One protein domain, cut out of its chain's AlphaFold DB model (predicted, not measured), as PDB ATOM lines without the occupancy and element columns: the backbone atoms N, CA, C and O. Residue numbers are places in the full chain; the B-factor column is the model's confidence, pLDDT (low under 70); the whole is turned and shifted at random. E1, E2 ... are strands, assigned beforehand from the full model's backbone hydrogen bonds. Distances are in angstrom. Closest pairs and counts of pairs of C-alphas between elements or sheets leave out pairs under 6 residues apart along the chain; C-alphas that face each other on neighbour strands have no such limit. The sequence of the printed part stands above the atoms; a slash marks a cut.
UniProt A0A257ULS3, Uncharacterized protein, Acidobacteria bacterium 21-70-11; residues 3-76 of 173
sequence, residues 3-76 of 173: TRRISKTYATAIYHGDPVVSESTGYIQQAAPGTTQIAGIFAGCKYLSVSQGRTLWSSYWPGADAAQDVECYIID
ATOM      1  N   THR A   3     229.256 161.049 139.489       93.44
ATOM      2  CA  THR A   3     228.390 160.028 140.070       93.44
ATOM      3  C   THR A   3     226.925 160.346 139.787       93.44
ATOM      4  O   THR A   3     226.457 161.453 140.052       93.44
ATOM      5  N   ARG A   4     226.185 159.363 139.270       94.75
ATOM      6  CA  ARG A   4     224.743 159.433 138.989       94.75
ATOM      7  C   ARG A   4     224.027 158.225 139.599       94.75
ATOM      8  O   ARG A   4     224.650 157.393 140.265       94.75
ATOM      9  N   ARG A   5     222.711 158.131 139.404       96.06
ATOM     10  CA  ARG A   5     221.887 157.032 139.925       96.06
ATOM     11  C   ARG A   5     221.165 156.300 138.806       96.06
ATOM     12  O   ARG A   5     220.607 156.941 137.921       96.06
ATOM     13  N   ILE A   6     221.116 154.977 138.898       95.94
ATOM     14  CA  ILE A   6     220.197 154.136 138.126       95.94
ATOM     15  C   ILE A   6     219.113 153.651 139.092       95.94
ATOM     16  O   ILE A   6     219.412 153.254 140.220       95.94
ATOM     17  N   SER A   7     217.852 153.697 138.659       95.81
ATOM     18  CA  SER A   7     216.740 153.160 139.451       95.81
ATOM     19  C   SER A   7     216.937 151.665 139.690       95.81
ATOM     20  O   SER A   7     217.243 150.922 138.757       95.81
ATOM     21  N   LYS A   8     216.666 151.190 140.912       92.56
ATOM     22  CA  LYS A   8     216.735 149.750 141.228       92.56
ATOM     23  C   LYS A   8     215.845 148.873 140.336       92.56
ATOM     24  O   LYS A   8     216.068 147.671 140.241       92.56
ATOM     25  N   THR A   9     214.799 149.452 139.742       93.12
ATOM     26  CA  THR A   9     213.835 148.743 138.886       93.12
ATOM     27  C   THR A   9     214.198 148.798 137.406       93.12
ATOM     28  O   THR A   9     213.435 148.301 136.580       93.12
ATOM     29  N   TYR A  10     215.311 149.440 137.038       95.38
ATOM     30  CA  TYR A  10     215.729 149.540 135.648       95.38
ATOM     31  C   TYR A  10     216.261 148.191 135.147       95.38
ATOM     32  O   TYR A  10     217.347 147.760 135.534       95.38
ATOM     33  N   ALA A  11     215.475 147.539 134.288       95.19
ATOM     34  CA  ALA A  11     215.672 146.148 133.881       95.19
ATOM     35  C   ALA A  11     216.681 145.938 132.738       95.19
ATOM     36  O   ALA A  11     217.050 144.804 132.441       95.19
ATOM     37  N   THR A  12     217.119 147.010 132.077       94.56
ATOM     38  CA  THR A  12     218.039 146.920 130.939       94.56
ATOM     39  C   THR A  12     219.480 146.952 131.429       94.56
ATOM     40  O   THR A  12     219.851 147.809 132.235       94.56
ATOM     41  N   ALA A  13     220.306 146.033 130.932       94.50
ATOM     42  CA  ALA A  13     221.728 146.046 131.234       94.50
ATOM     43  C   ALA A  13     222.413 147.278 130.615       94.50
ATOM     44  O   ALA A  13     222.100 147.656 129.489       94.50
ATOM     45  N   ILE A  14     223.349 147.884 131.346       96.12
ATOM     46  CA  ILE A  14     224.182 148.993 130.855       96.12
ATOM     47  C   ILE A  14     225.636 148.576 130.998       96.12
ATOM     48  O   ILE A  14     226.097 148.310 132.108       96.12
ATOM     49  N   TYR A  15     226.352 148.506 129.886       96.38
ATOM     50  CA  TYR A  15     227.724 148.023 129.825       96.38
ATOM     51  C   TYR A  15     228.739 149.164 129.822       96.38
ATOM     52  O   TYR A  15     228.428 150.303 129.476       96.38
ATOM     53  N   HIS A  16     229.981 148.858 130.197       95.25
ATOM     54  CA  HIS A  16     231.076 149.820 130.130       95.25
ATOM     55  C   HIS A  16     231.279 150.279 128.680       95.25
ATOM     56  O   HIS A  16     231.541 149.453 127.803       95.25
ATOM     57  N   GLY A  17     231.158 151.584 128.436       94.31
ATOM     58  CA  GLY A  17     231.198 152.177 127.097       94.31
ATOM     59  C   GLY A  17     229.828 152.494 126.487       94.31
ATOM     60  O   GLY A  17     229.788 153.130 125.438       94.31
ATOM     61  N   ASP A  18     228.712 152.115 127.126       95.69
ATOM     62  CA  ASP A  18     227.380 152.464 126.619       95.69
ATOM     63  C   ASP A  18     227.093 153.970 126.770       95.69
ATOM     64  O   ASP A  18     227.328 154.538 127.845       95.69
ATOM     65  N   PRO A  19     226.520 154.622 125.743       95.25
ATOM     66  CA  PRO A  19     225.943 155.951 125.885       95.25
ATOM     67  C   PRO A  19     224.745 155.925 126.840       95.25
ATOM     68  O   PRO A  19     223.893 155.037 126.766       95.25
ATOM     69  N   VAL A  20     224.658 156.915 127.727       96.12
ATOM     70  CA  VAL A  20     223.558 157.056 128.690       96.12
ATOM     71  C   VAL A  20     222.888 158.416 128.583       96.12
ATOM     72  O   VAL A  20     223.525 159.405 128.226       96.12
ATOM     73  N   VAL A  21     221.602 158.467 128.914       95.25
ATOM     74  CA  VAL A  21     220.762 159.673 128.907       95.25
ATOM     75  C   VAL A  21     220.274 159.985 130.319       95.25
ATOM     76  O   VAL A  21     220.121 159.075 131.139       95.25
ATOM     77  N   SER A  22     220.057 161.268 130.615       93.12
ATOM     78  CA  SER A  22     219.401 161.697 131.850       93.12
ATOM     79  C   SER A  22     217.886 161.684 131.650       93.12
ATOM     80  O   SER A  22     217.372 162.279 130.709       93.12
ATOM     81  N   GLU A  23     217.165 161.055 132.566       91.50
ATOM     82  CA  GLU A  23     215.706 161.083 132.592       91.50
ATOM     83  C   GLU A  23     215.194 162.290 133.384       91.50
ATOM     84  O   GLU A  23     215.822 162.726 134.352       91.50
ATOM     85  N   SER A  24     213.985 162.758 133.066       87.31
ATOM     86  CA  SER A  24     213.288 163.816 133.831       87.31
ATOM     87  C   SER A  24     213.068 163.462 135.311       87.31
ATOM     88  O   SER A  24     212.870 164.329 136.159       87.31
ATOM     89  N   THR A  25     213.142 162.172 135.642       88.44
ATOM     90  CA  THR A  25     213.083 161.640 137.009       88.44
ATOM     91  C   THR A  25     214.404 161.771 137.781       88.44
ATOM     92  O   THR A  25     214.454 161.439 138.964       88.44
ATOM     93  N   GLY A  26     215.478 162.241 137.138       88.19
ATOM     94  CA  GLY A  26     216.811 162.421 137.721       88.19
ATOM     95  C   GLY A  26     217.711 161.178 137.684       88.19
ATOM     96  O   GLY A  26     218.884 161.263 138.062       88.19
ATOM     97  N   TYR A  27     217.198 160.036 137.220       95.00
ATOM     98  CA  TYR A  27     217.988 158.822 136.988       95.00
ATOM     99  C   TYR A  27     218.674 158.854 135.620       95.00
ATOM    100  O   TYR A  27     218.332 159.661 134.761       95.00
ATOM    101  N   ILE A  28     219.636 157.957 135.416       95.44
ATOM    102  CA  ILE A  28     220.193 157.680 134.092       95.44
ATOM    103  C   ILE A  28     219.684 156.344 133.547       95.44
ATOM    104  O   ILE A  28     219.395 155.414 134.309       95.44
ATOM    105  N   GLN A  29     219.604 156.251 132.225       95.81
ATOM    106  CA  GLN A  29     219.247 155.041 131.485       95.81
ATOM    107  C   GLN A  29     220.172 154.870 130.276       95.81
ATOM    108  O   GLN A  29     220.891 155.797 129.901       95.81
ATOM    109  N   GLN A  30     220.175 153.679 129.671       95.88
ATOM    110  CA  GLN A  30     220.878 153.462 128.404       95.88
ATOM    111  C   GLN A  30     220.224 154.340 127.334       95.88
ATOM    112  O   GLN A  30     219.002 154.339 127.195       95.88
ATOM    113  N   ALA A  31     221.024 155.100 126.592       95.31
ATOM    114  CA  ALA A  31     220.494 155.946 125.538       95.31
ATOM    115  C   ALA A  31     220.077 155.099 124.329       95.31
ATOM    116  O   ALA A  31     220.777 154.169 123.924       95.31
ATOM    117  N   ALA A  32     218.952 155.462 123.717       94.44
ATOM    118  CA  ALA A  32     218.575 154.956 122.406       94.44
ATOM    119  C   ALA A  32     219.230 155.811 121.302       94.44
ATOM    120  O   ALA A  32     219.372 157.024 121.491       94.44
ATOM    121  N   PRO A  33     219.592 155.223 120.143       93.19
ATOM    122  CA  PRO A  33     220.046 155.980 118.982       93.19
ATOM    123  C   PRO A  33     219.070 157.099 118.630       93.19
ATOM    124  O   PRO A  33     217.862 156.877 118.546       93.19
ATOM    125  N   GLY A  34     219.581 158.300 118.375       92.75
ATOM    126  CA  GLY A  34     218.718 159.413 118.005       92.75
ATOM    127  C   GLY A  34     219.353 160.772 118.222       92.75
ATOM    128  O   GLY A  34     220.551 160.957 118.044       92.75
ATOM    129  N   THR A  35     218.504 161.734 118.569       90.38
ATOM    130  CA  THR A  35     218.868 163.150 118.727       90.38
ATOM    131  C   THR A  35     218.720 163.646 120.163       90.38
ATOM    132  O   THR A  35     218.901 164.834 120.433       90.38
ATOM    133  N   THR A  36     218.395 162.743 121.088       91.50
ATOM    134  CA  THR A  36     218.345 163.042 122.517       91.50
ATOM    135  C   THR A  36     219.745 163.375 123.020       91.50
ATOM    136  O   THR A  36     220.724 162.745 122.615       91.50
ATOM    137  N   GLN A  37     219.833 164.375 123.894       91.50
ATOM    138  CA  GLN A  37     221.088 164.737 124.542       91.50
ATOM    139  C   GLN A  37     221.632 163.560 125.348       91.50
ATOM    140  O   GLN A  37     220.899 162.869 126.055       91.50
ATOM    141  N   ILE A  38     222.931 163.324 125.204       94.31
ATOM    142  CA  ILE A  38     223.633 162.282 125.944       94.31
ATOM    143  C   ILE A  38     224.113 162.868 127.270       94.31
ATOM    144  O   ILE A  38     224.756 163.913 127.298       94.31
ATOM    145  N   ALA A  39     223.867 162.160 128.367       93.88
ATOM    146  CA  ALA A  39     224.395 162.529 129.674       93.88
ATOM    147  C   ALA A  39     225.899 162.254 129.762       93.88
ATOM    148  O   ALA A  39     226.663 163.058 130.296       93.88
ATOM    149  N   GLY A  40     226.333 161.123 129.203       94.44
ATOM    150  CA  GLY A  40     227.732 160.723 129.130       94.44
ATOM    151  C   GLY A  40     227.896 159.280 128.660       94.44
ATOM    152  O   GLY A  40     226.966 158.678 128.125       94.44
ATOM    153  N   ILE A  41     229.082 158.720 128.887       96.06
ATOM    154  CA  ILE A  41     229.390 157.301 128.662       96.06
ATOM    155  C   ILE A  41     229.466 156.571 130.003       96.06
ATOM    156  O   ILE A  41     230.124 157.039 130.934       96.06
ATOM    157  N   PHE A  42     228.807 155.420 130.114       96.69
ATOM    158  CA  PHE A  42     228.810 154.607 131.324       96.69
ATOM    159  C   PHE A  42     230.178 153.970 131.574       96.69
ATOM    160  O   PHE A  42     230.758 153.341 130.688       96.69
ATOM    161  N   ALA A  43     230.679 154.091 132.803       95.38
ATOM    162  CA  ALA A  43     232.004 153.608 133.174       95.38
ATOM    163  C   ALA A  43     232.013 152.611 134.346       95.38
ATOM    164  O   ALA A  43     233.075 152.106 134.710       95.38
ATOM    165  N   GLY A  44     230.852 152.289 134.914       94.69
ATOM    166  CA  GLY A  44     230.709 151.287 135.966       94.69
ATOM    167  C   GLY A  44     229.679 151.677 137.017       94.69
ATOM    168  O   GLY A  44     229.141 152.786 137.022       94.69
ATOM    169  N   CYS A  45     229.412 150.757 137.938       95.31
ATOM    170  CA  CYS A  45     228.477 150.979 139.031       95.31
ATOM    171  C   CYS A  45     228.865 150.263 140.324       95.31
ATOM    172  O   CYS A  45     229.612 149.283 140.340       95.31
ATOM    173  N   LYS A  46     228.286 150.748 141.416       95.25
ATOM    174  CA  LYS A  46     228.353 150.190 142.758       95.25
ATOM    175  C   LYS A  46     226.937 150.049 143.304       95.25
ATOM    176  O   LYS A  46     226.179 151.017 143.337       95.25
ATOM    177  N   TYR A  47     226.580 148.857 143.766       95.62
ATOM    178  CA  TYR A  47     225.253 148.606 144.331       95.62
ATOM    179  C   TYR A  47     225.272 147.537 145.417       95.62
ATOM    180  O   TYR A  47     226.160 146.689 145.469       95.62
ATOM    181  N   LEU A  48     224.272 147.578 146.296       95.44
ATOM    182  CA  LEU A  48     224.038 146.529 147.284       95.44
ATOM    183  C   LEU A  48     223.290 145.371 146.619       95.44
ATOM    184  O   LEU A  48     222.117 145.523 146.281       95.44
ATOM    185  N   SER A  49     223.973 144.241 146.439       94.12
ATOM    186  CA  SER A  49     223.409 143.033 145.836       94.12
ATOM    187  C   SER A  49     222.486 142.309 146.822       94.12
ATOM    188  O   SER A  49     222.892 142.015 147.949       94.12
ATOM    189  N   VAL A  50     221.260 141.998 146.395       94.00
ATOM    190  CA  VAL A  50     220.289 141.213 147.175       94.00
ATOM    191  C   VAL A  50     220.740 139.757 147.264       94.00
ATOM    192  O   VAL A  50     220.710 139.172 148.344       94.00
ATOM    193  N   SER A  51     221.194 139.179 146.153       93.62
ATOM    194  CA  SER A  51     221.627 137.779 146.091       93.62
ATOM    195  C   SER A  51     222.940 137.517 146.832       93.62
ATOM    196  O   SER A  51     223.103 136.453 147.427       93.62
ATOM    197  N   GLN A  52     223.873 138.475 146.833       91.56
ATOM    198  CA  GLN A  52     225.183 138.322 147.478       91.56
ATOM    199  C   GLN A  52     225.242 138.931 148.886       91.56
ATOM    200  O   GLN A  52     226.230 138.719 149.592       91.56
ATOM    201  N   GLY A  53     224.236 139.719 149.285       92.81
ATOM    202  CA  GLY A  53     224.148 140.350 150.606       92.81
ATOM    203  C   GLY A  53     225.257 141.365 150.907       92.81
ATOM    204  O   GLY A  53     225.518 141.664 152.071       92.81
ATOM    205  N   ARG A  54     225.950 141.876 149.882       93.56
ATOM    206  CA  ARG A  54     227.084 142.802 150.025       93.56
ATOM    207  C   ARG A  54     227.104 143.851 148.921       93.56
ATOM    208  O   ARG A  54     226.483 143.680 147.873       93.56
ATOM    209  N   THR A  55     227.851 144.926 149.149       94.12
ATOM    210  CA  THR A  55     228.097 145.930 148.106       94.12
ATOM    211  C   THR A  55     229.034 145.348 147.052       94.12
ATOM    212  O   THR A  55     230.143 144.919 147.376       94.12
ATOM    213  N   LEU A  56     228.577 145.325 145.804       93.75
ATOM    214  CA  LEU A  56     229.334 144.904 144.637       93.75
ATOM    215  C   LEU A  56     229.784 146.136 143.853       93.75
ATOM    216  O   LEU A  56     229.019 147.085 143.674       93.75
ATOM    217  N   TRP A  57     231.012 146.078 143.355       94.31
ATOM    218  CA  TRP A  57     231.509 146.960 142.308       94.31
ATOM    219  C   TRP A  57     231.515 146.174 141.006       94.31
ATOM    220  O   TRP A  57     232.080 145.082 140.950       94.31
ATOM    221  N   SER A  58     230.864 146.711 139.982       93.69
ATOM    222  CA  SER A  58     230.726 146.059 138.684       93.69
ATOM    223  C   SER A  58     231.057 147.038 137.565       93.69
ATOM    224  O   SER A  58     230.724 148.222 137.641       93.69
ATOM    225  N   SER A  59     231.698 146.540 136.508       93.06
ATOM    226  CA  SER A  59     231.946 147.309 135.284       93.06
ATOM    227  C   SER A  59     230.671 147.560 134.479       93.06
ATOM    228  O   SER A  59     230.660 148.460 133.648       93.06
ATOM    229  N   TYR A  60     229.598 146.808 134.745       95.19
ATOM    230  CA  TYR A  60     228.299 146.922 134.086       95.19
ATOM    231  C   TYR A  60     227.139 146.775 135.080       95.19
ATOM    232  O   TYR A  60     227.262 146.111 136.115       95.19
ATOM    233  N   TRP A  61     225.996 147.368 134.751       95.50
ATOM    234  CA  TRP A  61     224.729 147.124 135.430       95.50
ATOM    235  C   TRP A  61     224.033 145.912 134.788       95.50
ATOM    236  O   TRP A  61     223.759 145.967 133.591       95.50
ATOM    237  N   PRO A  62     223.725 144.830 135.531       94.06
ATOM    238  CA  PRO A  62     223.088 143.638 134.961       94.06
ATOM    239  C   PRO A  62     221.573 143.758 134.724       94.06
ATOM    240  O   PRO A  62     220.990 142.830 134.174       94.06
ATOM    241  N   GLY A  63     220.919 144.847 135.146       93.88
ATOM    242  CA  GLY A  63     219.460 145.005 135.023       93.88
ATOM    243  C   GLY A  63     218.651 144.535 136.240       93.88
ATOM    244  O   GLY A  63     217.432 144.656 136.255       93.88
ATOM    245  N   ALA A  64     219.285 143.980 137.272       93.69
ATOM    246  CA  ALA A  64     218.594 143.491 138.465       93.69
ATOM    247  C   ALA A  64     219.556 143.377 139.656       93.69
ATOM    248  O   ALA A  64     220.715 143.768 139.568       93.69
ATOM    249  N   ASP A  65     219.073 142.788 140.753       91.75
ATOM    250  CA  ASP A  65     219.856 142.415 141.942       91.75
ATOM    251  C   ASP A  65     220.208 143.572 142.896       91.75
ATOM    252  O   ASP A  65     220.783 143.333 143.951       91.75
ATOM    253  N   ALA A  66     219.803 144.813 142.614       93.88
ATOM    254  CA  ALA A  66     220.017 145.926 143.540       93.88
ATOM    255  C   ALA A  66     218.917 146.033 144.612       93.88
ATOM    256  O   ALA A  66     217.724 146.083 144.313       93.88
ATOM    257  N   ALA A  67     219.323 146.129 145.881       93.44
ATOM    258  CA  ALA A  67     218.409 146.337 147.009       93.44
ATOM    259  C   ALA A  67     217.828 147.768 147.054       93.44
ATOM    260  O   ALA A  67     216.727 147.994 147.562       93.44
ATOM    261  N   GLN A  68     218.574 148.732 146.515       94.62
ATOM    262  CA  GLN A  68     218.275 150.164 146.472       94.62
ATOM    263  C   GLN A  68     218.830 150.770 145.178       94.62
ATOM    264  O   GLN A  68     219.408 150.042 144.371       94.62
ATOM    265  N   ASP A  69     218.656 152.076 144.979       94.75
ATOM    266  CA  ASP A  69     219.194 152.759 143.802       94.75
ATOM    267  C   ASP A  69     220.698 152.523 143.652       94.75
ATOM    268  O   ASP A  69     221.462 152.485 144.622       94.75
ATOM    269  N   VAL A  70     221.104 152.345 142.403       95.69
ATOM    270  CA  VAL A  70     222.459 151.968 142.023       95.69
ATOM    271  C   VAL A  70     223.273 153.236 141.828       95.69
ATOM    272  O   VAL A  70     222.892 154.115 141.054       95.69
ATOM    273  N   GLU A  71     224.417 153.323 142.496       96.00
ATOM    274  CA  GLU A  71     225.388 154.382 142.253       96.00
ATOM    275  C   GLU A  71     226.165 154.040 140.981       96.00
ATOM    276  O   GLU A  71     226.717 152.949 140.860       96.00
ATOM    277  N   CYS A  72     226.214 154.949 140.015       95.38
ATOM    278  CA  CYS A  72     226.925 154.734 138.757       95.38
ATOM    279  C   CYS A  72     227.893 155.869 138.463       95.38
ATOM    280  O   CYS A  72     227.723 156.992 138.940       95.38
ATOM    281  N   TYR A  73     228.907 155.561 137.664       95.94
ATOM    282  CA  TYR A  73     229.938 156.496 137.251       95.94
ATOM    283  C   TYR A  73     229.841 156.709 135.748       95.94
ATOM    284  O   TYR A  73     229.800 155.743 134.981       95.94
ATOM    285  N   ILE A  74     229.815 157.974 135.335       95.38
ATOM    286  CA  ILE A  74     229.754 158.360 133.926       95.38
ATOM    287  C   ILE A  74     230.924 159.269 133.557       95.38
ATOM    288  O   ILE A  74     231.409 160.059 134.374       95.38
ATOM    289  N   ILE A  75     231.382 159.147 132.316       95.25
ATOM    290  CA  ILE A  75     232.318 160.075 131.685       95.25
ATOM    291  C   ILE A  75     231.483 161.092 130.916       95.25
ATOM    292  O   ILE A  75     230.864 160.768 129.906       95.25
ATOM    293  N   ASP A  76     231.462 162.312 131.424       93.56
ATOM    294  CA  ASP A  76     230.604 163.414 130.990       93.56
ATOM    295  C   ASP A  76     231.393 164.700 130.716       93.56
ATOM    296  O   ASP A  76     230.815 165.773 130.576       93.56
TER     297      ASP A  76
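This is residues 3 to 76 of the 173 residues of an uncharacterized protein of Acidobacteria bacterium 21-70-11 (UniProt A0A257ULS3). A strongly twisted antiparallel sheet is built along one long, bent strand, E4; E1, E6, the first part of E4, E2 and E3 go round in a small irregular barrel, nearly closed where E3 comes back near E1. The hairpin of E4 and E5 reaches to one end of the long axis, and the link between E3 and E4, with Thr 35, makes the other end. The printed part has 74 residues, with no named helix and six named strands in the order E1 to E6; the class is all strand, though the named strands hold 30 of the 74 residues. The whole is compact, with a radius of gyration of the C-alphas of 11.6 A, yet elongated, spanning 39 by 21 by 18 A.

E4, residues 40 to 48, is the longest strand, 23.3 A from C-alpha 40 at (227.732, 160.723, 129.130) to C-alpha 48 at (224.038, 146.529, 147.284). E6, residues 70 to 75, measures 16.4 A. E1, residues 3 to 6, begins with C-alpha 3 at (228.390, 160.028, 140.070) and measures 10.3 A. E2 is residues 19 to 22, 10.6 A; E3 is residues 28 to 30, 7.1 A; E5 is residues 55 to 58, 9.8 A.

The branched sheet has E4 as its strand with three neighbours. E4 bends by 61 degrees at residue 43, and its pairing is staggered: E2 beside residues 40 to 41 and E5 beside residues 44 to 48 lie on one side of it, E6 beside residues 40 to 47 on the other side. E4 and E6 are antiparallel at 157 degrees, with N 43 and O 73 at 2.9 A. E4 and E5 form a hairpin at 153 degrees, with N 56 and O 47 at 2.8 A. E2 is antiparallel to E4, with N 20 and O 40 at 2.9 A. On the other side of E2 lies E3, its hairpin partner at 144 degrees, with N 21 and O 29 at 2.9 A. E1 is the antiparallel neighbour of E6 at 129 degrees, with N 4 and O 72 at 2.8 A. The edge strands are E1, E3 and E5; the closest C-alphas of E1 and E3, those of Ile 6 and Ile 28, are 5.4 A apart. E5 is apart from E1, E2 and E3.

The two C-alphas farthest apart, those of Thr 35 and Gly 53, are 39.5 A apart. The printed part has no cut. The links from E1 to E2 and from E5 to E6 are long, with 12 and 11 residues; the link from E2 to E3 is tight. The mean pLDDT of the printed part is 94.2, and no printed residue is under 70.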